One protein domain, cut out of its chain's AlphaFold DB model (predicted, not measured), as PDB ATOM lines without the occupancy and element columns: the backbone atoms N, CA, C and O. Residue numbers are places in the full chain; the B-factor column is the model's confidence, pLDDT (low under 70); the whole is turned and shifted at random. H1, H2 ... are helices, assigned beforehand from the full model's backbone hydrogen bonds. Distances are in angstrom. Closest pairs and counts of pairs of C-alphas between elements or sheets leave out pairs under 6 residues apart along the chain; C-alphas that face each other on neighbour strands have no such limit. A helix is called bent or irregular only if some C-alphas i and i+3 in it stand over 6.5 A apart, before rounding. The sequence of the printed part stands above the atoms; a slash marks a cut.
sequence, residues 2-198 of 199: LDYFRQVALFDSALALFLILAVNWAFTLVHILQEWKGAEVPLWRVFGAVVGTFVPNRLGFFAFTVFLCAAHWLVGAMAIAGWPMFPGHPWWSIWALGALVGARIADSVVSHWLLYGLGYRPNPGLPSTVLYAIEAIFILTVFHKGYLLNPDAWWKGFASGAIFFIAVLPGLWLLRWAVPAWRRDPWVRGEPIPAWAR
ATOM      1  N   LEU A   2     217.754 164.751 306.085       75.31
ATOM      2  CA  LEU A   2     216.398 165.019 306.589       75.31
ATOM      3  C   LEU A   2     216.374 165.694 307.963       75.31
ATOM      4  O   LEU A   2     215.578 166.601 308.164       75.31
ATOM      5  N   ASP A   3     217.291 165.343 308.867       80.06
ATOM      6  CA  ASP A   3     217.355 165.991 310.185       80.06
ATOM      7  C   ASP A   3     217.668 167.486 310.091       80.06
ATOM      8  O   ASP A   3     217.077 168.281 310.813       80.06
ATOM      9  N   TYR A   4     218.539 167.883 309.156       82.00
ATOM     10  CA  TYR A   4     218.772 169.293 308.843       82.00
ATOM     11  C   TYR A   4     217.494 169.941 308.312       82.00
ATOM     12  O   TYR A   4     217.052 170.957 308.839       82.00
ATOM     13  N   PHE A   5     216.877 169.331 307.297       82.19
ATOM     14  CA  PHE A   5     215.685 169.881 306.659       82.19
ATOM     15  C   PHE A   5     214.547 170.097 307.665       82.19
ATOM     16  O   PHE A   5     213.949 171.166 307.683       82.19
ATOM     17  N   ARG A   6     214.331 169.157 308.591       85.31
ATOM     18  CA  ARG A   6     213.375 169.285 309.705       85.31
ATOM     19  C   ARG A   6     213.654 170.480 310.615       85.31
ATOM     20  O   ARG A   6     212.715 171.111 311.102       85.31
ATOM     21  N   GLN A   7     214.931 170.766 310.871       85.69
ATOM     22  CA  GLN A   7     215.351 171.867 311.737       85.69
ATOM     23  C   GLN A   7     215.126 173.225 311.074       85.69
ATOM     24  O   GLN A   7     214.713 174.167 311.746       85.69
ATOM     25  N   VAL A   8     215.396 173.339 309.769       88.56
ATOM     26  CA  VAL A   8     215.388 174.637 309.080       88.56
ATOM     27  C   VAL A   8     214.111 174.930 308.299       88.56
ATOM     28  O   VAL A   8     213.799 176.101 308.094       88.56
ATOM     29  N   ALA A   9     213.364 173.907 307.884       90.56
ATOM     30  CA  ALA A   9     212.209 174.044 307.007       90.56
ATOM     31  C   ALA A   9     210.871 173.802 307.724       90.56
ATOM     32  O   ALA A   9     210.772 173.175 308.786       90.56
ATOM     33  N   LEU A  10     209.795 174.305 307.118       90.44
ATOM     34  CA  LEU A  10     208.423 174.070 307.567       90.44
ATOM     35  C   LEU A  10     207.969 172.616 307.392       90.44
ATOM     36  O   LEU A  10     207.195 172.125 308.212       90.44
ATOM     37  N   PHE A  11     208.454 171.943 306.351       84.12
ATOM     38  CA  PHE A  11     208.036 170.593 305.982       84.12
ATOM     39  C   PHE A  11     209.059 169.543 306.408       84.12
ATOM     40  O   PHE A  11     210.257 169.801 306.445       84.12
ATOM     41  N   ASP A  12     208.574 168.326 306.642       85.12
ATOM     42  CA  ASP A  12     209.396 167.145 306.888       85.12
ATOM     43  C   ASP A  12     209.157 166.103 305.786       85.12
ATOM     44  O   ASP A  12     208.399 165.149 305.949       85.12
ATOM     45  N   SER A  13     209.729 166.341 304.602       89.38
ATOM     46  CA  SER A  13     209.543 165.460 303.447       89.38
ATOM     47  C   SER A  13     210.751 165.481 302.518       89.38
ATOM     48  O   SER A  13     211.129 166.529 301.993       89.38
ATOM     49  N   ALA A  14     211.314 164.296 302.261       88.19
ATOM     50  CA  ALA A  14     212.379 164.107 301.276       88.19
ATOM     51  C   ALA A  14     211.930 164.535 299.874       88.19
ATOM     52  O   ALA A  14     212.674 165.202 299.161       88.19
ATOM     53  N   LEU A  15     210.694 164.193 299.499       91.50
ATOM     54  CA  LEU A  15     210.128 164.576 298.210       91.50
ATOM     55  C   LEU A  15     210.052 166.100 298.079       91.50
ATOM     56  O   LEU A  15     210.466 166.639 297.058       91.50
ATOM     57  N   ALA A  16     209.586 166.797 299.122       90.69
ATOM     58  CA  ALA A  16     209.545 168.258 299.118       90.69
ATOM     59  C   ALA A  16     210.950 168.859 298.955       90.69
ATOM     60  O   ALA A  16     211.134 169.740 298.124       90.69
ATOM     61  N   LEU A  17     211.949 168.342 299.678       91.50
ATOM     62  CA  LEU A  17     213.345 168.769 299.544       91.50
ATOM     63  C   LEU A  17     213.845 168.639 298.099       91.50
ATOM     64  O   LEU A  17     214.364 169.607 297.543       91.50
ATOM     65  N   PHE A  18     213.662 167.470 297.475       92.62
ATOM     66  CA  PHE A  18     214.116 167.240 296.100       92.62
ATOM     67  C   PHE A  18     213.387 168.122 295.088       92.62
ATOM     68  O   PHE A  18     214.023 168.639 294.175       92.62
ATOM     69  N   LEU A  19     212.079 168.339 295.261       95.44
ATOM     70  CA  LEU A  19     211.306 169.222 294.388       95.44
ATOM     71  C   LEU A  19     211.774 170.675 294.498       95.44
ATOM     72  O   LEU A  19     211.964 171.327 293.475       95.44
ATOM     73  N   ILE A  20     212.015 171.168 295.715       95.62
ATOM     74  CA  ILE A  20     212.506 172.534 295.936       95.62
ATOM     75  C   ILE A  20     213.888 172.712 295.298       95.62
ATOM     76  O   ILE A  20     214.113 173.692 294.590       95.62
ATOM     77  N   LEU A  21     214.798 171.750 295.487       96.00
ATOM     78  CA  LEU A  21     216.130 171.790 294.879       96.00
ATOM     79  C   LEU A  21     216.069 171.729 293.346       96.00
ATOM     80  O   LEU A  21     216.749 172.501 292.674       96.00
ATOM     81  N   ALA A  22     215.232 170.854 292.786       97.38
ATOM     82  CA  ALA A  22     215.066 170.730 291.343       97.38
ATOM     83  C   ALA A  22     214.519 172.023 290.720       97.38
ATOM     84  O   ALA A  22     215.037 172.477 289.698       97.38
ATOM     85  N   VAL A  23     213.520 172.649 291.352       97.50
ATOM     86  CA  VAL A  23     212.978 173.944 290.915       97.50
ATOM     87  C   VAL A  23     214.044 175.036 291.006       97.50
ATOM     88  O   VAL A  23     214.217 175.787 290.047       97.50
ATOM     89  N   ASN A  24     214.819 175.078 292.094       97.94
ATOM     90  CA  ASN A  24     215.911 176.037 292.258       97.94
ATOM     91  C   ASN A  24     216.962 175.935 291.153       97.94
ATOM     92  O   ASN A  24     217.377 176.941 290.560       97.94
ATOM     93  N   TRP A  25     217.379 174.715 290.833       98.31
ATOM     94  CA  TRP A  25     218.335 174.479 289.764       98.31
ATOM     95  C   TRP A  25     217.757 174.811 288.393       98.31
ATOM     96  O   TRP A  25     218.446 175.447 287.593       98.31
ATOM     97  N   ALA A  26     216.495 174.454 288.140       98.19
ATOM     98  CA  ALA A  26     215.808 174.761 286.892       98.19
ATOM     99  C   ALA A  26     215.664 176.273 286.677       98.19
ATOM    100  O   ALA A  26     215.991 176.767 285.601       98.19
ATOM    101  N   PHE A  27     215.244 177.028 287.695       98.06
ATOM    102  CA  PHE A  27     215.146 178.487 287.610       98.06
ATOM    103  C   PHE A  27     216.517 179.126 287.392       98.06
ATOM    104  O   PHE A  27     216.648 180.012 286.547       98.06
ATOM    105  N   THR A  28     217.552 178.639 288.084       98.12
ATOM    106  CA  THR A  28     218.938 179.075 287.850       98.12
ATOM    107  C   THR A  28     219.344 178.865 286.397       98.12
ATOM    108  O   THR A  28     219.832 179.792 285.759       98.12
ATOM    109  N   LEU A  29     219.093 177.668 285.862       97.94
ATOM    110  CA  LEU A  29     219.450 177.314 284.496       97.94
ATOM    111  C   LEU A  29     218.696 178.164 283.474       97.94
ATOM    112  O   LEU A  29     219.316 178.706 282.567       97.94
ATOM    113  N   VAL A  30     217.377 178.310 283.624       97.81
ATOM    114  CA  VAL A  30     216.554 179.135 282.726       97.81
ATOM    115  C   VAL A  30     217.088 180.561 282.669       97.81
ATOM    116  O   VAL A  30     217.247 181.102 281.577       97.81
ATOM    117  N   HIS A  31     217.391 181.150 283.822       97.94
ATOM    118  CA  HIS A  31     217.912 182.507 283.898       97.94
ATOM    119  C   HIS A  31     219.280 182.636 283.214       97.94
ATOM    120  O   HIS A  31     219.416 183.414 282.275       97.94
ATOM    121  N   ILE A  32     220.243 181.778 283.568       97.56
ATOM    122  CA  ILE A  32     221.585 181.765 282.967       97.56
ATOM    123  C   ILE A  32     221.526 181.551 281.445       97.56
ATOM    124  O   ILE A  32     222.276 182.170 280.689       97.56
ATOM    125  N   LEU A  33     220.619 180.697 280.958       97.38
ATOM    126  CA  LEU A  33     220.424 180.488 279.521       97.38
ATOM    127  C   LEU A  33     219.844 181.728 278.832       97.38
ATOM    128  O   LEU A  33     220.231 182.020 277.701       97.38
ATOM    129  N   GLN A  34     218.943 182.471 279.482       97.31
ATOM    130  CA  GLN A  34     218.442 183.745 278.958       97.31
ATOM    131  C   GLN A  34     219.538 184.815 278.920       97.31
ATOM    132  O   GLN A  34     219.630 185.559 277.945       97.31
ATOM    133  N   GLU A  35     220.380 184.879 279.948       97.31
ATOM    134  CA  GLU A  35     221.513 185.802 280.020       97.31
ATOM    135  C   GLU A  35     222.587 185.499 278.979       97.31
ATOM    136  O   GLU A  35     223.131 186.417 278.362       97.31
ATOM    137  N   TRP A  36     222.875 184.215 278.755       97.19
ATOM    138  CA  TRP A  36     223.822 183.778 277.739       97.19
ATOM    139  C   TRP A  36     223.281 183.981 276.324       97.19
ATOM    140  O   TRP A  36     223.971 184.552 275.483       97.19
ATOM    141  N   LYS A  37     222.053 183.527 276.043       95.00
ATOM    142  CA  LYS A  37     221.453 183.686 274.712       95.00
ATOM    143  C   LYS A  37     221.307 185.165 274.350       95.00
ATOM    144  O   LYS A  37     221.491 185.524 273.190       95.00
ATOM    145  N   GLY A  38     221.012 186.002 275.344       88.19
ATOM    146  CA  GLY A  38     220.823 187.429 275.154       88.19
ATOM    147  C   GLY A  38     219.492 187.768 274.480       88.19
ATOM    148  O   GLY A  38     218.818 186.921 273.893       88.19
ATOM    149  N   ALA A  39     219.113 189.042 274.570       79.44
ATOM    150  CA  ALA A  39     218.077 189.626 273.711       79.44
ATOM    151  C   ALA A  39     218.676 190.146 272.388       79.44
ATOM    152  O   ALA A  39     218.042 190.069 271.343       79.44
ATOM    153  N   GLU A  40     219.918 190.630 272.453       88.56
ATOM    154  CA  GLU A  40     220.745 191.052 271.310       88.56
ATOM    155  C   GLU A  40     222.194 190.608 271.515       88.56
ATOM    156  O   GLU A  40     222.836 190.090 270.609       88.56
ATOM    157  N   VAL A  41     222.693 190.788 272.740       94.50
ATOM    158  CA  VAL A  41     224.023 190.370 273.180       94.50
ATOM    159  C   VAL A  41     223.913 189.660 274.533       94.50
ATOM    160  O   VAL A  41     222.934 189.891 275.256       94.50
ATOM    161  N   PRO A  42     224.891 188.823 274.907       97.00
ATOM    162  CA  PRO A  42     224.918 188.206 276.227       97.00
ATOM    163  C   PRO A  42     225.107 189.231 277.354       97.00
ATOM    164  O   PRO A  42     225.675 190.307 277.154       97.00
ATOM    165  N   LEU A  43     224.689 188.876 278.568       97.25
ATOM    166  CA  LEU A  43     224.677 189.778 279.727       97.25
ATOM    167  C   LEU A  43     226.038 190.422 280.031       97.25
ATOM    168  O   LEU A  43     226.112 191.620 280.297       97.25
ATOM    169  N   TRP A  44     227.138 189.672 279.938       97.31
ATOM    170  CA  TRP A  44     228.470 190.226 280.210       97.31
ATOM    171  C   TRP A  44     228.849 191.353 279.242       97.31
ATOM    172  O   TRP A  44     229.632 192.233 279.601       97.31
ATOM    173  N   ARG A  45     228.287 191.360 278.022       97.31
ATOM    174  CA  ARG A  45     228.441 192.468 277.071       97.31
ATOM    175  C   ARG A  45     227.605 193.665 277.484       97.31
ATOM    176  O   ARG A  45     228.110 194.774 277.391       97.31
ATOM    177  N   VAL A  46     226.394 193.453 278.001       97.31
ATOM    178  CA  VAL A  46     225.570 194.531 278.574       97.31
ATOM    179  C   VAL A  46     226.286 195.192 279.748       97.31
ATOM    180  O   VAL A  46     226.484 196.404 279.736       97.31
ATOM    181  N   PHE A  47     226.751 194.416 280.727       97.94
ATOM    182  CA  PHE A  47     227.473 194.969 281.875       97.94
ATOM    183  C   PHE A  47     228.774 195.647 281.465       97.94
ATOM    184  O   PHE A  47     229.064 196.756 281.911       97.94
ATOM    185  N   GLY A  48     229.530 195.007 280.571       97.94
ATOM    186  CA  GLY A  48     230.712 195.598 279.971       97.94
ATOM    187  C   GLY A  48     230.403 196.936 279.304       97.94
ATOM    188  O   GLY A  48     231.095 197.919 279.562       97.94
ATOM    189  N   ALA A  49     229.332 197.016 278.514       97.94
ATOM    190  CA  ALA A  49     228.906 198.240 277.846       97.94
ATOM    191  C   ALA A  49     228.575 199.349 278.845       97.94
ATOM    192  O   ALA A  49     229.070 200.460 278.681       97.94
ATOM    193  N   VAL A  50     227.846 199.047 279.923       98.12
ATOM    194  CA  VAL A  50     227.500 200.030 280.967       98.12
ATOM    195  C   VAL A  50     228.739 200.725 281.541       98.12
ATOM    196  O   VAL A  50     228.712 201.936 281.751       98.12
ATOM    197  N   VAL A  51     229.840 199.998 281.765       98.00
ATOM    198  CA  VAL A  51     231.064 200.565 282.367       98.00
ATOM    199  C   VAL A  51     232.192 200.865 281.369       98.00
ATOM    200  O   VAL A  51     233.236 201.394 281.763       98.00
ATOM    201  N   GLY A  52     232.010 200.563 280.081       97.94
ATOM    202  CA  GLY A  52     233.023 200.748 279.032       97.94
ATOM    203  C   GLY A  52     234.154 199.710 279.062       97.94
ATOM    204  O   GLY A  52     235.326 200.061 278.907       97.94
ATOM    205  N   THR A  53     233.817 198.442 279.304       98.19
ATOM    206  CA  THR A  53     234.754 197.308 279.382       98.19
ATOM    207  C   THR A  53     234.368 196.201 278.407       98.19
ATOM    208  O   THR A  53     233.273 195.651 278.465       98.19
ATOM    209  N   PHE A  54     235.290 195.816 277.532       97.44
ATOM    210  CA  PHE A  54     235.128 194.693 276.618       97.44
ATOM    211  C   PHE A  54     235.529 193.384 277.306       97.44
ATOM    212  O   PHE A  54     236.712 193.126 277.512       97.44
ATOM    213  N   VAL A  55     234.552 192.539 277.634       96.50
ATOM    214  CA  VAL A  55     234.801 191.189 278.164       96.50
ATOM    215  C   VAL A  55     234.818 190.180 277.009       96.50
ATOM    216  O   VAL A  55     233.783 190.008 276.362       96.50
ATOM    217  N   PRO A  56     235.939 189.485 276.736       96.00
ATOM    218  CA  PRO A  56     236.006 188.503 275.653       96.00
ATOM    219  C   PRO A  56     234.975 187.381 275.817       96.00
ATOM    220  O   PRO A  56     234.815 186.850 276.915       96.00
ATOM    221  N   ASN A  57     234.340 186.945 274.722       96.31
ATOM    222  CA  ASN A  57     233.231 185.977 274.765       96.31
ATOM    223  C   ASN A  57     233.564 184.672 275.504       96.31
ATOM    224  O   ASN A  57     232.737 184.187 276.266       96.31
ATOM    225  N   ARG A  58     234.773 184.117 275.335       97.31
ATOM    226  CA  ARG A  58     235.179 182.887 276.046       97.31
ATOM    227  C   ARG A  58     235.226 183.087 277.561       97.31
ATOM    228  O   ARG A  58     234.753 182.232 278.301       97.31
ATOM    229  N   LEU A  59     235.780 184.216 278.006       96.88
ATOM    230  CA  LEU A  59     235.868 184.553 279.425       96.88
ATOM    231  C   LEU A  59     234.489 184.891 279.993       96.88
ATOM    232  O   LEU A  59     234.144 184.403 281.062       96.88
ATOM    233  N   GLY A  60     233.698 185.679 279.260       97.38
ATOM    234  CA  GLY A  60     232.325 186.021 279.620       97.38
ATOM    235  C   GLY A  60     231.454 184.779 279.784       97.38
ATOM    236  O   GLY A  60     230.872 184.590 280.843       97.38
ATOM    237  N   PHE A  61     231.452 183.879 278.799       97.75
ATOM    238  CA  PHE A  61     230.729 182.609 278.871       97.75
ATOM    239  C   PHE A  61     231.190 181.744 280.050       97.75
ATOM    240  O   PHE A  61     230.375 181.243 280.822       97.75
ATOM    241  N   PHE A  62     232.502 181.587 280.238       98.44
ATOM    242  CA  PHE A  62     233.007 180.805 281.362       98.44
ATOM    243  C   PHE A  62     232.582 181.403 282.711       98.44
ATOM    244  O   PHE A  62     232.045 180.683 283.549       98.44
ATOM    245  N   ALA A  63     232.783 182.707 282.913       97.62
ATOM    246  CA  ALA A  63     232.501 183.368 284.180       97.62
ATOM    247  C   ALA A  63     230.995 183.478 284.450       97.62
ATOM    248  O   ALA A  63     230.529 183.001 285.478       97.62
ATOM    249  N   PHE A  64     230.233 184.060 283.523       97.00
ATOM    250  CA  PHE A  64     228.820 184.401 283.718       97.00
ATOM    251  C   PHE A  64     227.862 183.241 283.453       97.00
ATOM    252  O   PHE A  64     226.730 183.286 283.907       97.00
ATOM    253  N   THR A  65     228.281 182.202 282.730       96.75
ATOM    254  CA  THR A  65     227.403 181.064 282.419       96.75
ATOM    255  C   THR A  65     227.829 179.829 283.192       96.75
ATOM    256  O   THR A  65     227.068 179.321 284.010       96.75
ATOM    257  N   VAL A  66     229.050 179.341 282.973       98.25
ATOM    258  CA  VAL A  66     229.484 178.054 283.538       98.25
ATOM    259  C   VAL A  66     229.750 178.166 285.039       98.25
ATOM    260  O   VAL A  66     229.170 177.421 285.827       98.25
ATOM    261  N   PHE A  67     230.609 179.105 285.436       97.94
ATOM    262  CA  PHE A  67     231.009 179.279 286.829       97.94
ATOM    263  C   PHE A  67     229.838 179.740 287.701       97.94
ATOM    264  O   PHE A  67     229.585 179.108 288.725       97.94
ATOM    265  N   LEU A  68     229.088 180.773 287.289       96.81
ATOM    266  CA  LEU A  68     227.923 181.235 288.056       96.81
ATOM    267  C   LEU A  68     226.856 180.150 288.216       96.81
ATOM    268  O   LEU A  68     226.361 179.962 289.325       96.81
ATOM    269  N   CYS A  69     226.535 179.397 287.158       98.06
ATOM    270  CA  CYS A  69     225.560 178.310 287.254       98.06
ATOM    271  C   CYS A  69     226.010 177.243 288.261       98.06
ATOM    272  O   CYS A  69     225.260 176.898 289.175       98.06
ATOM    273  N   ALA A  70     227.261 176.782 288.157       98.19
ATOM    274  CA  ALA A  70     227.808 175.788 289.075       98.19
ATOM    275  C   ALA A  70     227.859 176.297 290.526       98.19
ATOM    276  O   ALA A  70     227.469 175.575 291.446       98.19
ATOM    277  N   ALA A  71     228.295 177.543 290.739       97.69
ATOM    278  CA  ALA A  71     228.352 178.162 292.060       97.69
ATOM    279  C   ALA A  71     226.954 178.307 292.678       97.69
ATOM    280  O   ALA A  71     226.752 177.946 293.837       97.69
ATOM    281  N   HIS A  72     225.968 178.767 291.907       97.56
ATOM    282  CA  HIS A  72     224.588 178.891 292.368       97.56
ATOM    283  C   HIS A  72     223.939 177.539 292.655       97.56
ATOM    284  O   HIS A  72     223.257 177.405 293.667       97.56
ATOM    285  N   TRP A  73     224.174 176.521 291.825       98.00
ATOM    286  CA  TRP A  73     223.692 175.169 292.106       98.00
ATOM    287  C   TRP A  73     224.302 174.595 293.382       98.00
ATOM    288  O   TRP A  73     223.580 173.985 294.173       98.00
ATOM    289  N   LEU A  74     225.597 174.830 293.616       96.69
ATOM    290  CA  LEU A  74     226.278 174.415 294.839       96.69
ATOM    291  C   LEU A  74     225.701 175.119 296.074       96.69
ATOM    292  O   LEU A  74     225.355 174.450 297.045       96.69
ATOM    293  N   VAL A  75     225.548 176.446 296.025       97.06
ATOM    294  CA  VAL A  75     224.940 177.231 297.111       97.06
ATOM    295  C   VAL A  75     223.485 176.809 297.340       97.06
ATOM    296  O   VAL A  75     223.077 176.640 298.485       97.06
ATOM    297  N   GLY A  76     222.715 176.555 296.280       96.56
ATOM    298  CA  GLY A  76     221.351 176.031 296.369       96.56
ATOM    299  C   GLY A  76     221.292 174.655 297.036       96.56
ATOM    300  O   GLY A  76     220.481 174.437 297.935       96.56
ATOM    301  N   ALA A  77     222.204 173.746 296.680       94.94
ATOM    302  CA  ALA A  77     222.319 172.439 297.322       94.94
ATOM    303  C   ALA A  77     222.680 172.568 298.810       94.94
ATOM    304  O   ALA A  77     222.023 171.956 299.652       94.94
ATOM    305  N   MET A  78     223.661 173.413 299.141       94.31
ATOM    306  CA  MET A  78     224.033 173.734 300.524       94.31
ATOM    307  C   MET A  78     222.854 174.275 301.327       94.31
ATOM    308  O   MET A  78     222.633 173.852 302.458       94.31
ATOM    309  N   ALA A  79     222.095 175.198 300.743       94.44
ATOM    310  CA  ALA A  79     220.967 175.852 301.382       94.44
ATOM    311  C   ALA A  79     219.804 174.879 301.644       94.44
ATOM    312  O   ALA A  79     219.267 174.821 302.752       94.44
ATOM    313  N   ILE A  80     219.428 174.096 300.630       93.69
ATOM    314  CA  ILE A  80     218.195 173.295 300.624       93.69
ATOM    315  C   ILE A  80     218.427 171.893 301.191       93.69
ATOM    316  O   ILE A  80     217.655 171.431 302.031       93.69
ATOM    317  N   ALA A  81     219.491 171.215 300.758       90.88
ATOM    318  CA  ALA A  81     219.807 169.850 301.182       90.88
ATOM    319  C   ALA A  81     220.768 169.800 302.385       90.88
ATOM    320  O   ALA A  81     220.917 168.754 303.022       90.88
ATOM    321  N   GLY A  82     221.389 170.930 302.732       88.44
ATOM    322  CA  GLY A  82     222.425 171.002 303.753       88.44
ATOM    323  C   GLY A  82     223.799 170.586 303.223       88.44
ATOM    324  O   GLY A  82     223.933 170.045 302.124       88.44
ATOM    325  N   TRP A  83     224.845 170.826 304.014       81.81
ATOM    326  CA  TRP A  83     226.214 170.487 303.625       81.81
ATOM    327  C   TRP A  83     226.699 169.164 304.240       81.81
ATOM    328  O   TRP A  83     226.792 169.060 305.466       81.81
ATOM    329  N   PRO A  84     227.074 168.156 303.428       74.75
ATOM    330  CA  PRO A  84     227.435 166.836 303.941       74.75
ATOM    331  C   PRO A  84     228.751 166.819 304.728       74.75
ATOM    332  O   PRO A  84     228.920 165.945 305.572       74.75
ATOM    333  N   MET A  85     229.669 167.771 304.508       74.81
ATOM    334  CA  MET A  85     230.941 167.788 305.250       74.81
ATOM    335  C   MET A  85     230.811 168.330 306.682       74.81
ATOM    336  O   MET A  85     231.724 168.137 307.477       74.81
ATOM    337  N   PHE A  86     229.702 168.998 307.032       72.12
ATOM    338  CA  PHE A  86     229.506 169.611 308.356       72.12
ATOM    339  C   PHE A  86     228.138 169.239 308.965       72.12
ATOM    340  O   PHE A  86     227.308 170.114 309.205       72.12
ATOM    341  N   PRO A  87     227.876 167.946 309.240       67.19
ATOM    342  CA  PRO A  87     226.549 167.465 309.636       67.19
ATOM    343  C   PRO A  87     226.080 167.938 311.026       67.19
ATOM    344  O   PRO A  87     224.891 167.856 311.314       67.19
ATOM    345  N   GLY A  88     226.984 168.431 311.882       67.19
ATOM    346  CA  GLY A  88     226.682 168.805 313.271       67.19
ATOM    347  C   GLY A  88     226.414 170.291 313.525       67.19
ATOM    348  O   GLY A  88     226.047 170.646 314.640       67.19
ATOM    349  N   HIS A  89     226.605 171.170 312.535       76.56
ATOM    350  CA  HIS A  89     226.437 172.611 312.730       76.56
ATOM    351  C   HIS A  89     225.779 173.250 311.494       76.56
ATOM    352  O   HIS A  89     226.449 173.436 310.474       76.56
ATOM    353  N   PRO A  90     224.485 173.628 311.552       87.62
ATOM    354  CA  PRO A  90     223.727 174.050 310.370       87.62
ATOM    355  C   PRO A  90     224.132 175.432 309.836       87.62
ATOM    356  O   PRO A  90     223.566 175.896 308.851       87.62
ATOM    357  N   TRP A  91     225.110 176.095 310.460       92.62
ATOM    358  CA  TRP A  91     225.548 177.450 310.112       92.62
ATOM    359  C   TRP A  91     225.904 177.612 308.639       92.62
ATOM    360  O   TRP A  91     225.441 178.566 308.034       92.62
ATOM    361  N   TRP A  92     226.644 176.677 308.034       92.62
ATOM    362  CA  TRP A  92     227.012 176.780 306.613       92.62
ATOM    363  C   TRP A  92     225.801 176.718 305.687       92.62
ATOM    364  O   TRP A  92     225.737 177.445 304.700       92.62
ATOM    365  N   SER A  93     224.823 175.883 306.023       93.62
ATOM    366  CA  SER A  93     223.587 175.757 305.258       93.62
ATOM    367  C   SER A  93     222.677 176.980 305.450       93.62
ATOM    368  O   SER A  93     222.085 177.461 304.491       93.62
ATOM    369  N   ILE A  94     222.616 177.543 306.664       95.38
ATOM    370  CA  ILE A  94     221.867 178.779 306.962       95.38
ATOM    371  C   ILE A  94     222.528 179.998 306.304       95.38
ATOM    372  O   ILE A  94     221.842 180.851 305.741       95.38
ATOM    373  N   TRP A  95     223.860 180.058 306.307       96.44
ATOM    374  CA  TRP A  95     224.621 181.033 305.532       96.44
ATOM    375  C   TRP A  95     224.329 180.884 304.035       96.44
ATOM    376  O   TRP A  95     224.033 181.873 303.375       96.44
ATOM    377  N   ALA A  96     224.313 179.659 303.501       96.69
ATOM    378  CA  ALA A  96     223.986 179.416 302.097       96.69
ATOM    379  C   ALA A  96     222.537 179.803 301.751       96.69
ATOM    380  O   ALA A  96     222.305 180.350 300.676       96.69
ATOM    381  N   LEU A  97     221.574 179.593 302.658       96.88
ATOM    382  CA  LEU A  97     220.196 180.088 302.514       96.88
ATOM    383  C   LEU A  97     220.166 181.612 302.392       96.88
ATOM    384  O   LEU A  97     219.532 182.145 301.481       96.88
ATOM    385  N   GLY A  98     220.877 182.307 303.282       98.00
ATOM    386  CA  GLY A  98     221.045 183.754 303.199       98.00
ATOM    387  C   GLY A  98     221.665 184.165 301.865       98.00
ATOM    388  O   GLY A  98     221.103 185.002 301.163       98.00
ATOM    389  N   ALA A  99     222.783 183.544 301.485       98.38
ATOM    390  CA  ALA A  99     223.520 183.858 300.264       98.38
ATOM    391  C   ALA A  99     222.686 183.637 299.003       98.38
ATOM    392  O   ALA A  99     222.692 184.496 298.127       98.38
ATOM    393  N   LEU A 100     221.916 182.549 298.940       98.00
ATOM    394  CA  LEU A 100     220.980 182.292 297.853       98.00
ATOM    395  C   LEU A 100     219.960 183.431 297.733       98.00
ATOM    396  O   LEU A 100     219.825 184.016 296.663       98.00
ATOM    397  N   VAL A 101     219.275 183.790 298.824       98.25
ATOM    398  CA  VAL A 101     218.254 184.854 298.807       98.25
ATOM    399  C   VAL A 101     218.866 186.213 298.454       98.25
ATOM    400  O   VAL A 101     218.334 186.923 297.602       98.25
ATOM    401  N   GLY A 102     219.996 186.563 299.072       98.38
ATOM    402  CA  GLY A 102     220.713 187.808 298.802       98.38
ATOM    403  C   GLY A 102     221.155 187.916 297.345       98.38
ATOM    404  O   GLY A 102     220.940 188.954 296.723       98.38
ATOM    405  N   ALA A 103     221.689 186.828 296.779       98.00
ATOM    406  CA  ALA A 103     222.053 186.743 295.369       98.00
ATOM    407  C   ALA A 103     220.839 186.957 294.460       98.00
ATOM    408  O   ALA A 103     220.872 187.840 293.612       98.00
ATOM    409  N   ARG A 104     219.732 186.229 294.676       97.56
ATOM    410  CA  ARG A 104     218.512 186.357 293.856       97.56
ATOM    411  C   ARG A 104     217.963 187.779 293.830       97.56
ATOM    412  O   ARG A 104     217.580 188.270 292.768       97.56
ATOM    413  N   ILE A 105     217.900 188.424 294.994       97.69
ATOM    414  CA  ILE A 105     217.370 189.784 295.122       97.69
ATOM    415  C   ILE A 105     218.325 190.787 294.483       97.69
ATOM    416  O   ILE A 105     217.885 191.603 293.674       97.69
ATOM    417  N   ALA A 106     219.615 190.742 294.828       97.94
ATOM    418  CA  ALA A 106     220.586 191.692 294.299       97.94
ATOM    419  C   ALA A 106     220.742 191.559 292.786       97.94
ATOM    420  O   ALA A 106     220.801 192.574 292.106       97.94
ATOM    421  N   ASP A 107     220.733 190.343 292.254       97.50
ATOM    422  CA  ASP A 107     220.758 190.110 290.819       97.50
ATOM    423  C   ASP A 107     219.505 190.693 290.147       97.50
ATOM    424  O   ASP A 107     219.590 191.607 289.331       97.50
ATOM    425  N   SER A 108     218.310 190.313 290.611       97.88
ATOM    426  CA  SER A 108     217.048 190.853 290.076       97.88
ATOM    427  C   SER A 108     217.016 192.387 290.082       97.88
ATOM    428  O   SER A 108     216.691 193.015 289.073       97.88
ATOM    429  N   VAL A 109     217.392 193.009 291.203       97.94
ATOM    430  CA  VAL A 109     217.306 194.462 291.385       97.94
ATOM    431  C   VAL A 109     218.444 195.194 290.680       97.94
ATOM    432  O   VAL A 109     218.187 196.118 289.910       97.94
ATOM    433  N   VAL A 110     219.696 194.826 290.949       97.50
ATOM    434  CA  VAL A 110     220.884 195.584 290.530       97.50
ATOM    435  C   VAL A 110     221.278 195.238 289.100       97.50
ATOM    436  O   VAL A 110     221.505 196.155 288.313       97.50
ATOM    437  N   SER A 111     221.313 193.951 288.746       96.81
ATOM    438  CA  SER A 111     221.700 193.493 287.406       96.81
ATOM    439  C   SER A 111     220.645 193.814 286.350       96.81
ATOM    440  O   SER A 111     220.982 194.104 285.200       96.81
ATOM    441  N   HIS A 112     219.361 193.787 286.722       97.62
ATOM    442  CA  HIS A 112     218.279 193.853 285.740       97.62
ATOM    443  C   HIS A 112     217.359 195.054 285.916       97.62
ATOM    444  O   HIS A 112     217.320 195.916 285.037       97.62
ATOM    445  N   TRP A 113     216.609 195.140 287.019       98.06
ATOM    446  CA  TRP A 113     215.540 196.139 287.152       98.06
ATOM    447  C   TRP A 113     216.081 197.566 287.144       98.06
ATOM    448  O   TRP A 113     215.572 198.413 286.408       98.06
ATOM    449  N   LEU A 114     217.143 197.825 287.911       97.94
ATOM    450  CA  LEU A 114     217.775 199.136 287.990       97.94
ATOM    451  C   LEU A 114     218.369 199.541 286.639       97.94
ATOM    452  O   LEU A 114     218.080 200.632 286.156       97.94
ATOM    453  N   LEU A 115     219.149 198.668 285.992       97.25
ATOM    454  CA  LEU A 115     219.745 198.983 284.689       97.25
ATOM    455  C   LEU A 115     218.680 199.217 283.610       97.25
ATOM    456  O   LEU A 115     218.769 200.188 282.857       97.25
ATOM    457  N   TYR A 116     217.638 198.385 283.575       97.06
ATOM    458  CA  TYR A 116     216.518 198.554 282.652       97.06
ATOM    459  C   TYR A 116     215.749 199.863 282.901       97.06
ATOM    460  O   TYR A 116     215.370 200.562 281.950       97.06
ATOM    461  N   GLY A 117     215.536 200.210 284.174       97.69
ATOM    462  CA  GLY A 117     214.908 201.458 284.608       97.69
ATOM    463  C   GLY A 117     215.740 202.697 284.270       97.69
ATOM    464  O   GLY A 117     215.183 203.717 283.882       97.69
ATOM    465  N   LEU A 118     217.072 202.586 284.319       97.62
ATOM    466  CA  LEU A 118     218.015 203.633 283.912       97.62
ATOM    467  C   LEU A 118     218.140 203.799 282.387       97.62
ATOM    468  O   LEU A 118     218.874 204.679 281.937       97.62
ATOM    469  N   GLY A 119     217.442 202.983 281.593       97.31
ATOM    470  CA  GLY A 119     217.415 203.094 280.134       97.31
ATOM    471  C   GLY A 119     218.463 202.254 279.402       97.31
ATOM    472  O   GLY A 119     218.620 202.431 278.198       97.31
ATOM    473  N   TYR A 120     219.153 201.330 280.078       96.69
ATOM    474  CA  TYR A 120     220.025 200.349 279.422       96.69
ATOM    475  C   TYR A 120     219.181 199.179 278.906       96.69
ATOM    476  O   TYR A 120     218.840 198.259 279.656       96.69
ATOM    477  N   ARG A 121     218.768 199.252 277.634       95.06
ATOM    478  CA  ARG A 121     217.827 198.304 277.013       95.06
ATOM    479  C   ARG A 121     218.338 197.785 275.661       95.06
ATOM    480  O   ARG A 121     218.854 198.586 274.888       95.06
ATOM    481  N   PRO A 122     218.140 196.491 275.343       93.50
ATOM    482  CA  PRO A 122     217.494 195.463 276.168       93.50
ATOM    483  C   PRO A 122     218.413 194.913 277.278       93.50
ATOM    484  O   PRO A 122     219.634 194.997 277.181       93.50
ATOM    485  N   ASN A 123     217.824 194.331 278.332       95.06
ATOM    486  CA  ASN A 123     218.557 193.686 279.430       95.06
ATOM    487  C   ASN A 123     218.255 192.165 279.441       95.06
ATOM    488  O   ASN A 123     217.112 191.783 279.718       95.06
ATOM    489  N   PRO A 124     219.226 191.303 279.073       94.50
ATOM    490  CA  PRO A 124     219.091 189.845 279.112       94.50
ATOM    491  C   PRO A 124     218.719 189.327 280.502       94.50
ATOM    492  O   PRO A 124     219.126 189.900 281.499       94.50
ATOM    493  N   GLY A 125     217.946 188.244 280.582       93.81
ATOM    494  CA  GLY A 125     217.558 187.648 281.871       93.81
ATOM    495  C   GLY A 125     216.422 188.371 282.609       93.81
ATOM    496  O   GLY A 125     215.762 187.752 283.442       93.81
ATOM    497  N   LEU A 126     216.083 189.616 282.242       95.75
ATOM    498  CA  LEU A 126     215.002 190.382 282.880       95.75
ATOM    499  C   LEU A 126     213.674 189.598 283.016       95.75
ATOM    500  O   LEU A 126     213.123 189.602 284.117       95.75
ATOM    501  N   PRO A 127     213.156 188.879 281.993       95.62
ATOM    502  CA  PRO A 127     211.890 188.150 282.124       95.62
ATOM    503  C   PRO A 127     211.894 187.058 283.205       95.62
ATOM    504  O   PRO A 127     210.860 186.802 283.816       95.62
ATOM    505  N   SER A 128     213.035 186.411 283.461       96.38
ATOM    506  CA  SER A 128     213.138 185.345 284.470       96.38
ATOM    507  C   SER A 128     213.415 185.856 285.884       96.38
ATOM    508  O   SER A 128     213.230 185.094 286.830       96.38
ATOM    509  N   THR A 129     213.743 187.138 286.074       96.50
ATOM    510  CA  THR A 129     213.906 187.729 287.423       96.50
ATOM    511  C   THR A 129     212.635 187.647 288.275       96.50
ATOM    512  O   THR A 129     212.703 187.569 289.498       96.50
ATOM    513  N   VAL A 130     211.457 187.574 287.646       94.62
ATOM    514  CA  VAL A 130     210.189 187.330 288.351       94.62
ATOM    515  C   VAL A 130     210.198 185.960 289.039       94.62
ATOM    516  O   VAL A 130     209.741 185.843 290.174       94.62
ATOM    517  N   LEU A 131     210.770 184.934 288.397       95.19
ATOM    518  CA  LEU A 131     210.912 183.603 288.995       95.19
ATOM    519  C   LEU A 131     211.861 183.640 290.197       95.19
ATOM    520  O   LEU A 131     211.576 183.001 291.205       95.19
ATOM    521  N   TYR A 132     212.941 184.424 290.124       94.38
ATOM    522  CA  TYR A 132     213.867 184.629 291.244       94.38
ATOM    523  C   TYR A 132     213.211 185.348 292.424       94.38
ATOM    524  O   TYR A 132     213.419 184.948 293.567       94.38
ATOM    525  N   ALA A 133     212.387 186.366 292.171       93.25
ATOM    526  CA  ALA A 133     211.641 187.052 293.223       93.25
ATOM    527  C   ALA A 133     210.633 186.115 293.914       93.25
ATOM    528  O   ALA A 133     210.576 186.065 295.145       93.25
ATOM    529  N   ILE A 134     209.880 185.329 293.134       95.81
ATOM    530  CA  ILE A 134     208.946 184.322 293.662       95.81
ATOM    531  C   ILE A 134     209.704 183.264 294.468       95.81
ATOM    532  O   ILE A 134     209.297 182.924 295.578       95.81
ATOM    533  N   GLU A 135     210.821 182.769 293.938       96.31
ATOM    534  CA  GLU A 135     211.667 181.803 294.628       96.31
ATOM    535  C   GLU A 135     212.208 182.362 295.947       96.31
ATOM    536  O   GLU A 135     212.143 181.673 296.959       96.31
ATOM    537  N   ALA A 136     212.698 183.601 295.976       96.12
ATOM    538  CA  ALA A 136     213.204 184.219 297.197       96.12
ATOM    539  C   ALA A 136     212.114 184.299 298.280       96.12
ATOM    540  O   ALA A 136     212.359 183.908 299.423       96.12
ATOM    541  N   ILE A 137     210.897 184.726 297.922       96.81
ATOM    542  CA  ILE A 137     209.743 184.757 298.840       96.81
ATOM    543  C   ILE A 137     209.405 183.346 299.334       96.81
ATOM    544  O   ILE A 137     209.169 183.141 300.529       96.81
ATOM    545  N   PHE A 138     209.409 182.364 298.435       96.81
ATOM    546  CA  PHE A 138     209.154 180.970 298.779       96.81
ATOM    547  C   PHE A 138     210.216 180.416 299.739       96.81
ATOM    548  O   PHE A 138     209.860 179.848 300.768       96.81
ATOM    549  N   ILE A 139     211.508 180.620 299.462       96.12
ATOM    550  CA  ILE A 139     212.611 180.162 300.318       96.12
ATOM    551  C   ILE A 139     212.545 180.833 301.690       96.12
ATOM    552  O   ILE A 139     212.663 180.139 302.698       96.12
ATOM    553  N   LEU A 140     212.282 182.142 301.755       95.75
ATOM    554  CA  LEU A 140     212.037 182.832 303.023       95.75
ATOM    555  C   LEU A 140     210.855 182.196 303.767       95.75
ATOM    556  O   LEU A 140     210.946 181.884 304.945       95.75
ATOM    557  N   THR A 141     209.757 181.894 303.089       96.06
ATOM    558  CA  THR A 141     208.591 181.299 303.758       96.06
ATOM    559  C   THR A 141     208.854 179.873 304.249       96.06
ATOM    560  O   THR A 141     208.444 179.514 305.348       96.06
ATOM    561  N   VAL A 142     209.534 179.043 303.454       95.44
ATOM    562  CA  VAL A 142     209.755 177.626 303.777       95.44
ATOM    563  C   VAL A 142     210.883 177.434 304.784       95.44
ATOM    564  O   VAL A 142     210.736 176.604 305.679       95.44
ATOM    565  N   PHE A 143     211.981 178.183 304.663       95.44
ATOM    566  CA  PHE A 143     213.194 178.031 305.484       95.44
ATOM    567  C   PHE A 143     213.300 179.012 306.654       95.44
ATOM    568  O   PHE A 143     214.296 179.045 307.374       95.44
ATOM    569  N   HIS A 144     212.244 179.782 306.870       94.69
ATOM    570  CA  HIS A 144     211.656 180.075 308.165       94.69
ATOM    571  C   HIS A 144     212.468 179.776 309.422       94.69
ATOM    572  O   HIS A 144     212.992 180.657 310.102       94.69
ATOM    573  N   LYS A 145     212.517 178.497 309.786       93.81
ATOM    574  CA  LYS A 145     213.071 178.087 311.074       93.81
ATOM    575  C   LYS A 145     214.585 178.264 311.077       93.81
ATOM    576  O   LYS A 145     215.151 178.619 312.104       93.81
ATOM    577  N   GLY A 146     215.225 178.091 309.920       90.50
ATOM    578  CA  GLY A 146     216.664 178.241 309.746       90.50
ATOM    579  C   GLY A 146     217.164 179.650 310.049       90.50
ATOM    580  O   GLY A 146     218.139 179.795 310.786       90.50
ATOM    581  N   TYR A 147     216.493 180.694 309.552       90.31
ATOM    582  CA  TYR A 147     216.926 182.065 309.848       90.31
ATOM    583  C   TYR A 147     216.679 182.471 311.302       90.31
ATOM    584  O   TYR A 147     217.473 183.229 311.849       90.31
ATOM    585  N   LEU A 148     215.630 181.950 311.949       93.81
ATOM    586  CA  LEU A 148     215.401 182.182 313.381       93.81
ATOM    587  C   LEU A 148     216.411 181.423 314.248       93.81
ATOM    588  O   LEU A 148     216.802 181.915 315.303       93.81
ATOM    589  N   LEU A 149     216.853 180.245 313.797       94.00
ATOM    590  CA  LEU A 149     217.823 179.413 314.504       94.00
ATOM    591  C   LEU A 149     219.219 180.048 314.546       94.00
ATOM    592  O   LEU A 149     219.897 179.962 315.567       94.00
ATOM    593  N   ASN A 150     219.672 180.665 313.448       94.81
ATOM    594  CA  ASN A 150     220.962 181.360 313.414       94.81
ATOM    595  C   ASN A 150     220.910 182.648 312.563       94.81
ATOM    596  O   ASN A 150     221.341 182.646 311.404       94.81
ATOM    597  N   PRO A 151     220.408 183.762 313.132       96.25
ATOM    598  CA  PRO A 151     220.246 185.021 312.400       96.25
ATOM    599  C   PRO A 151     221.566 185.611 311.892       96.25
ATOM    600  O   PRO A 151     221.602 186.209 310.819       96.25
ATOM    601  N   ASP A 152     222.656 185.430 312.644       97.06
ATOM    602  CA  ASP A 152     223.992 185.904 312.265       97.06
ATOM    603  C   ASP A 152     224.497 185.212 310.990       97.06
ATOM    604  O   ASP A 152     224.901 185.887 310.040       97.06
ATOM    605  N   ALA A 153     224.412 183.877 310.930       96.56
ATOM    606  CA  ALA A 153     224.768 183.110 309.736       96.56
ATOM    607  C   ALA A 153     223.953 183.563 308.522       96.56
ATOM    608  O   ALA A 153     224.512 183.803 307.451       96.56
ATOM    609  N   TRP A 154     222.639 183.714 308.710       97.75
ATOM    610  CA  TRP A 154     221.723 184.110 307.650       97.75
ATOM    611  C   TRP A 154     222.054 185.500 307.098       97.75
ATOM    612  O   TRP A 154     222.212 185.644 305.888       97.75
ATOM    613  N   TRP A 155     222.240 186.508 307.959       98.25
ATOM    614  CA  TRP A 155     222.575 187.867 307.520       98.25
ATOM    615  C   TRP A 155     223.944 187.953 306.847       98.25
ATOM    616  O   TRP A 155     224.081 188.627 305.825       98.25
ATOM    617  N   LYS A 156     224.953 187.245 307.370       98.44
ATOM    618  CA  LYS A 156     226.272 187.148 306.721       98.44
ATOM    619  C   LYS A 156     226.164 186.497 305.349       98.44
ATOM    620  O   LYS A 156     226.794 186.964 304.401       98.44
ATOM    621  N   GLY A 157     225.348 185.454 305.238       98.31
ATOM    622  CA  GLY A 157     224.995 184.816 303.977       98.31
ATOM    623  C   GLY A 157     224.386 185.811 303.008       98.31
ATOM    624  O   GLY A 157     224.935 186.046 301.935       98.31
ATOM    625  N   PHE A 158     223.295 186.450 303.424       98.56
ATOM    626  CA  PHE A 158     222.562 187.439 302.642       98.56
ATOM    627  C   PHE A 158     223.471 188.544 302.117       98.56
ATOM    628  O   PHE A 158     223.495 188.799 300.914       98.56
ATOM    629  N   ALA A 159     224.273 189.145 302.998       98.56
ATOM    630  CA  ALA A 159     225.237 190.165 302.617       98.56
ATOM    631  C   ALA A 159     226.256 189.625 301.604       98.56
ATOM    632  O   ALA A 159     226.515 190.288 300.608       98.56
ATOM    633  N   SER A 160     226.783 188.414 301.806       98.38
ATOM    634  CA  SER A 160     227.752 187.797 300.885       98.38
ATOM    635  C   SER A 160     227.165 187.608 299.482       98.38
ATOM    636  O   SER A 160     227.784 188.013 298.499       98.38
ATOM    637  N   GLY A 161     225.956 187.044 299.388       98.25
ATOM    638  CA  GLY A 161     225.261 186.854 298.114       98.25
ATOM    639  C   GLY A 161     224.913 188.175 297.431       98.25
ATOM    640  O   GLY A 161     225.144 188.334 296.236       98.25
ATOM    641  N   ALA A 162     224.420 189.156 298.191       98.44
ATOM    642  CA  ALA A 162     224.060 190.459 297.646       98.44
ATOM    643  C   ALA A 162     225.286 191.254 297.163       98.44
ATOM    644  O   ALA A 162     225.286 191.792 296.055       98.44
ATOM    645  N   ILE A 163     226.348 191.301 297.974       98.50
ATOM    646  CA  ILE A 163     227.599 191.999 297.648       98.50
ATOM    647  C   ILE A 163     228.222 191.418 296.382       98.50
ATOM    648  O   ILE A 163     228.720 192.191 295.569       98.50
ATOM    649  N   PHE A 164     228.167 190.098 296.186       97.44
ATOM    650  CA  PHE A 164     228.703 189.462 294.984       97.44
ATOM    651  C   PHE A 164     228.130 190.085 293.699       97.44
ATOM    652  O   PHE A 164     228.899 190.494 292.832       97.44
ATOM    653  N   PHE A 165     226.805 190.249 293.611       96.69
ATOM    654  CA  PHE A 165     226.146 190.854 292.446       96.69
ATOM    655  C   PHE A 165     226.338 192.371 292.369       96.69
ATOM    656  O   PHE A 165     226.619 192.907 291.297       96.69
ATOM    657  N   ILE A 166     226.286 193.070 293.507       98.19
ATOM    658  CA  ILE A 166     226.568 194.515 293.572       98.19
ATOM    659  C   ILE A 166     227.985 194.827 293.067       98.19
ATOM    660  O   ILE A 166     228.202 195.842 292.404       98.19
ATOM    661  N   ALA A 167     228.951 193.955 293.355       98.12
ATOM    662  CA  ALA A 167     230.351 194.142 293.002       98.12
ATOM    663  C   ALA A 167     230.667 193.878 291.521       98.12
ATOM    664  O   ALA A 167     231.761 194.233 291.084       98.12
ATOM    665  N   VAL A 168     229.744 193.320 290.724       97.62
ATOM    666  CA  VAL A 168     230.007 192.982 289.313       97.62
ATOM    667  C   VAL A 168     230.368 194.220 288.489       97.62
ATOM    668  O   VAL A 168     231.424 194.245 287.857       97.62
ATOM    669  N   LEU A 169     229.541 195.274 288.508       97.69
ATOM    670  CA  LEU A 169     229.816 196.493 287.733       97.69
ATOM    671  C   LEU A 169     231.075 197.236 288.222       97.69
ATOM    672  O   LEU A 169     231.917 197.552 287.378       97.69
ATOM    673  N   PRO A 170     231.278 197.475 289.538       98.12
ATOM    674  CA  PRO A 170     232.544 198.000 290.047       98.12
ATOM    675  C   PRO A 170     233.753 197.145 289.651       98.12
ATOM    676  O   PRO A 170     234.780 197.686 289.253       98.12
ATOM    677  N   GLY A 171     233.630 195.817 289.704       97.94
ATOM    678  CA  GLY A 171     234.685 194.885 289.314       97.94
ATOM    679  C   GLY A 171     235.053 195.007 287.837       97.94
ATOM    680  O   GLY A 171     236.230 195.128 287.501       97.94
ATOM    681  N   LEU A 172     234.061 195.061 286.944       97.81
ATOM    682  CA  LEU A 172     234.295 195.303 285.517       97.81
ATOM    683  C   LEU A 172     234.907 196.686 285.270       97.81
ATOM    684  O   LEU A 172     235.837 196.813 284.476       97.81
ATOM    685  N   TRP A 173     234.444 197.712 285.983       97.62
ATOM    686  CA  TRP A 173     235.035 199.044 285.906       97.62
ATOM    687  C   TRP A 173     236.504 199.048 286.353       97.62
ATOM    688  O   TRP A 173     237.326 199.701 285.720       97.62
ATOM    689  N   LEU A 174     236.881 198.285 287.381       97.62
ATOM    690  CA  LEU A 174     238.288 198.118 287.765       97.62
ATOM    691  C   LEU A 174     239.089 197.373 286.686       97.62
ATOM    692  O   LEU A 174     240.208 197.780 286.359       97.62
ATOM    693  N   LEU A 175     238.514 196.332 286.071       95.06
ATOM    694  CA  LEU A 175     239.150 195.608 284.962       95.06
ATOM    695  C   LEU A 175     239.426 196.512 283.757       95.06
ATOM    696  O   LEU A 175     240.468 196.362 283.117       95.06
ATOM    697  N   ARG A 176     238.557 197.499 283.494       93.69
ATOM    698  CA  ARG A 176     238.801 198.559 282.503       93.69
ATOM    699  C   ARG A 176     240.164 199.218 282.691       93.69
ATOM    700  O   ARG A 176     240.856 199.525 281.719       93.69
ATOM    701  N   TRP A 177     240.549 199.476 283.937       95.00
ATOM    702  CA  TRP A 177     241.810 200.137 284.255       95.00
ATOM    703  C   TRP A 177     242.987 199.175 284.173       95.00
ATOM    704  O   TRP A 177     244.006 199.548 283.589       95.00
ATOM    705  N   ALA A 178     242.810 197.953 284.676       96.44
ATOM    706  CA  ALA A 178     243.836 196.916 284.705       96.44
ATOM    707  C   ALA A 178     244.213 196.381 283.311       96.44
ATOM    708  O   ALA A 178     245.366 196.023 283.090       96.44
ATOM    709  N   VAL A 179     243.269 196.351 282.361       96.56
ATOM    710  CA  VAL A 179     243.492 195.835 281.001       96.56
ATOM    711  C   VAL A 179     243.149 196.914 279.963       96.56
ATOM    712  O   VAL A 179     242.033 196.945 279.442       96.56
ATOM    713  N   PRO A 180     244.093 197.812 279.611       95.25
ATOM    714  CA  PRO A 180     243.825 198.946 278.720       95.25
ATOM    715  C   PRO A 180     243.231 198.569 277.356       95.25
ATOM    716  O   PRO A 180     242.393 199.298 276.831       95.25
ATOM    717  N   ALA A 181     243.597 197.406 276.810       96.94
ATOM    718  CA  ALA A 181     243.066 196.901 275.541       96.94
ATOM    719  C   ALA A 181     241.544 196.649 275.567       96.94
ATOM    720  O   ALA A 181     240.895 196.609 274.517       96.94
ATOM    721  N   TRP A 182     240.957 196.485 276.757       96.81
ATOM    722  CA  TRP A 182     239.525 196.245 276.942       96.81
ATOM    723  C   TRP A 182     238.720 197.534 277.122       96.81
ATOM    724  O   TRP A 182     237.498 197.477 277.208       96.81
ATOM    725  N   ARG A 183     239.363 198.704 277.163       97.75
ATOM    726  CA  ARG A 183     238.662 199.983 277.325       97.75
ATOM    727  C   ARG A 183     237.820 200.297 276.096       97.75
ATOM    728  O   ARG A 183     238.309 200.221 274.970       97.75
ATOM    729  N   ARG A 184     236.565 200.666 276.318       97.38
ATOM    730  CA  ARG A 184     235.629 201.147 275.299       97.38
ATOM    731  C   ARG A 184     234.855 202.339 275.845       97.38
ATOM    732  O   ARG A 184     234.860 202.582 277.057       97.38
ATOM    733  N   ASP A 185     234.186 203.061 274.959       97.25
ATOM    734  CA  ASP A 185     233.260 204.106 275.378       97.25
ATOM    735  C   ASP A 185     232.052 203.472 276.086       97.25
ATOM    736  O   ASP A 185     231.479 202.506 275.562       97.25
ATOM    737  N   PRO A 186     231.696 203.947 277.298       97.75
ATOM    738  CA  PRO A 186     230.529 203.459 278.016       97.75
ATOM    739  C   PRO A 186     229.237 203.708 277.249       97.75
ATOM    740  O   PRO A 186     229.092 204.694 276.529       97.75
ATOM    741  N   TRP A 187     228.267 202.836 277.476       98.06
ATOM    742  CA  TRP A 187     226.928 202.982 276.947       98.06
ATOM    743  C   TRP A 187     226.252 204.229 277.531       98.06
ATOM    744  O   TRP A 187     226.168 204.407 278.751       98.06
ATOM    745  N   VAL A 188     225.749 205.086 276.647       97.81
ATOM    746  CA  VAL A 188     224.904 206.229 276.988       97.81
ATOM    747  C   VAL A 188     223.478 205.753 277.280       97.81
ATOM    748  O   VAL A 188     222.884 204.987 276.523       97.81
ATOM    749  N   ARG A 189     222.914 206.195 278.406       96.88
ATOM    750  CA  ARG A 189     221.563 205.809 278.844       96.88
ATOM    751  C   ARG A 189     220.509 206.222 277.818       96.88
ATOM    752  O   ARG A 189     220.492 207.371 277.395       96.88
ATOM    753  N   GLY A 190     219.599 205.307 277.491       96.19
ATOM    754  CA  GLY A 190     218.502 205.553 276.551       96.19
ATOM    755  C   GLY A 190     218.888 205.438 275.074       96.19
ATOM    756  O   GLY A 190     217.995 205.379 274.232       96.19
ATOM    757  N   GLU A 191     220.180 205.351 274.751       96.81
ATOM    758  CA  GLU A 191     220.643 205.063 273.394       96.81
ATOM    759  C   GLU A 191     220.668 203.549 273.121       96.81
ATOM    760  O   GLU A 191     220.689 202.749 274.064       96.81
ATOM    761  N   PRO A 192     220.688 203.113 271.847       95.88
ATOM    762  CA  PRO A 192     220.929 201.714 271.506       95.88
ATOM    763  C   PRO A 192     222.267 201.209 272.052       95.88
ATOM    764  O   PRO A 192     223.213 201.979 272.225       95.88
ATOM    765  N   ILE A 193     222.362 199.898 272.287       95.62
ATOM    766  CA  ILE A 193     223.613 199.289 272.744       95.62
ATOM    767  C   ILE A 193     224.763 199.583 271.757       95.62
ATOM    768  O   ILE A 193     224.553 199.489 270.541       95.62
ATOM    769  N   PRO A 194     225.979 199.927 272.235       96.56
ATOM    770  CA  PRO A 194     227.097 200.252 271.358       96.56
ATOM    771  C   PRO A 194     227.445 199.107 270.406       96.56
ATOM    772  O   PRO A 194     227.463 197.941 270.805       96.56
ATOM    773  N   ALA A 195     227.802 199.446 269.164       95.88
ATOM    774  CA  ALA A 195     228.113 198.462 268.124       95.88
ATOM    775  C   ALA A 195     229.212 197.476 268.554       95.88
ATOM    776  O   ALA A 195     229.041 196.273 268.400       95.88
ATOM    777  N   TRP A 196     230.265 197.969 269.214       95.56
ATOM    778  CA  TRP A 196     231.385 197.142 269.675       95.56
ATOM    779  C   TRP A 196     230.977 196.025 270.646       95.56
ATOM    780  O   TRP A 196     231.721 195.063 270.820       95.56
ATOM    781  N   ALA A 197     229.838 196.155 271.338       95.50
ATOM    782  CA  ALA A 197     229.358 195.147 272.281       95.50
ATOM    783  C   ALA A 197     228.678 193.962 271.574       95.50
ATOM    784  O   ALA A 197     228.480 192.919 272.202       95.50
ATOM    785  N   ARG A 198     228.325 194.131 270.291       91.31
ATOM    786  CA  ARG A 198     227.731 193.107 269.421       91.31
ATOM    787  C   ARG A 198     228.784 192.243 268.715       91.31
ATOM    788  O   ARG A 198     228.429 191.170 268.235       91.31
TER     789      ARG A 198
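Overview. This is residues 2 to 198 of the 199 residues of an uncharacterized protein of Alphaproteobacteria bacterium (UniProt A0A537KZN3). Four long helices, H2, H4, H5 and H6, form an elongated up-and-down bundle, each running against the one before it, with H7 packed along H5. H1 lies across one end; H3, H8 and the unnamed tail, residues 179 to 198, gather at the other. The printed part has 197 residues, with eight named helices, H1 to H8 in order, and no named strand: all helix. It is compact, with a radius of gyration of the C-alphas of 18.0 A and spans of 54 by 30 by 27 A.

Along the chain. H1, residues 2 to 8, begins at C-alpha 2 (216.398, 165.019, 306.589). H2 is residues 14 to 37, 34.2 A; H3 is 43 to 51; H4 is 57 to 81, 33.7 A. H5, 91 to 117, 36.6 A, is only just irregular: C-alphas 111 and 114 are 6.9 A apart. H6, 126 to 149, 33.6 A, is irregular, with C-alphas 142 and 145 8.0 A apart and a kink of 64 degrees near residue 143. H7 is 151 to 166, 22.0 A; H8, 168 to 178, ends at C-alpha 178 (243.836, 196.916, 284.705).

Arrangement. The hub, H4, touches H1, H2, H3 and H5. Closest C-alphas: H2 to H4, Ile 32 and Thr 65, 5.9 A, a shallow tilt of 14 degrees, opposite ways; H5 to H6, a hairpin, Ser 108 and Thr 129, 5.2 A; H5 to H7, Gly 98 and Phe 158, 4.0 A; H3 to H8, Val 51 and Trp 173, 5.5 A. H2 and H5 are apart. Every O i to N i+4 pair is within hydrogen-bond range in H1, H2 and H3; H4 has 19 of 21, H5 20 of 23, H6 15 of 20, H7 11 of 12, H8 6 of 7.

Size, cuts and confidence. The farthest C-alphas, Asp 12 and Ala 181, are 54.8 A apart. The printed part has no cut and no long link. Residues 87 to 88 are under 70 in pLDDT.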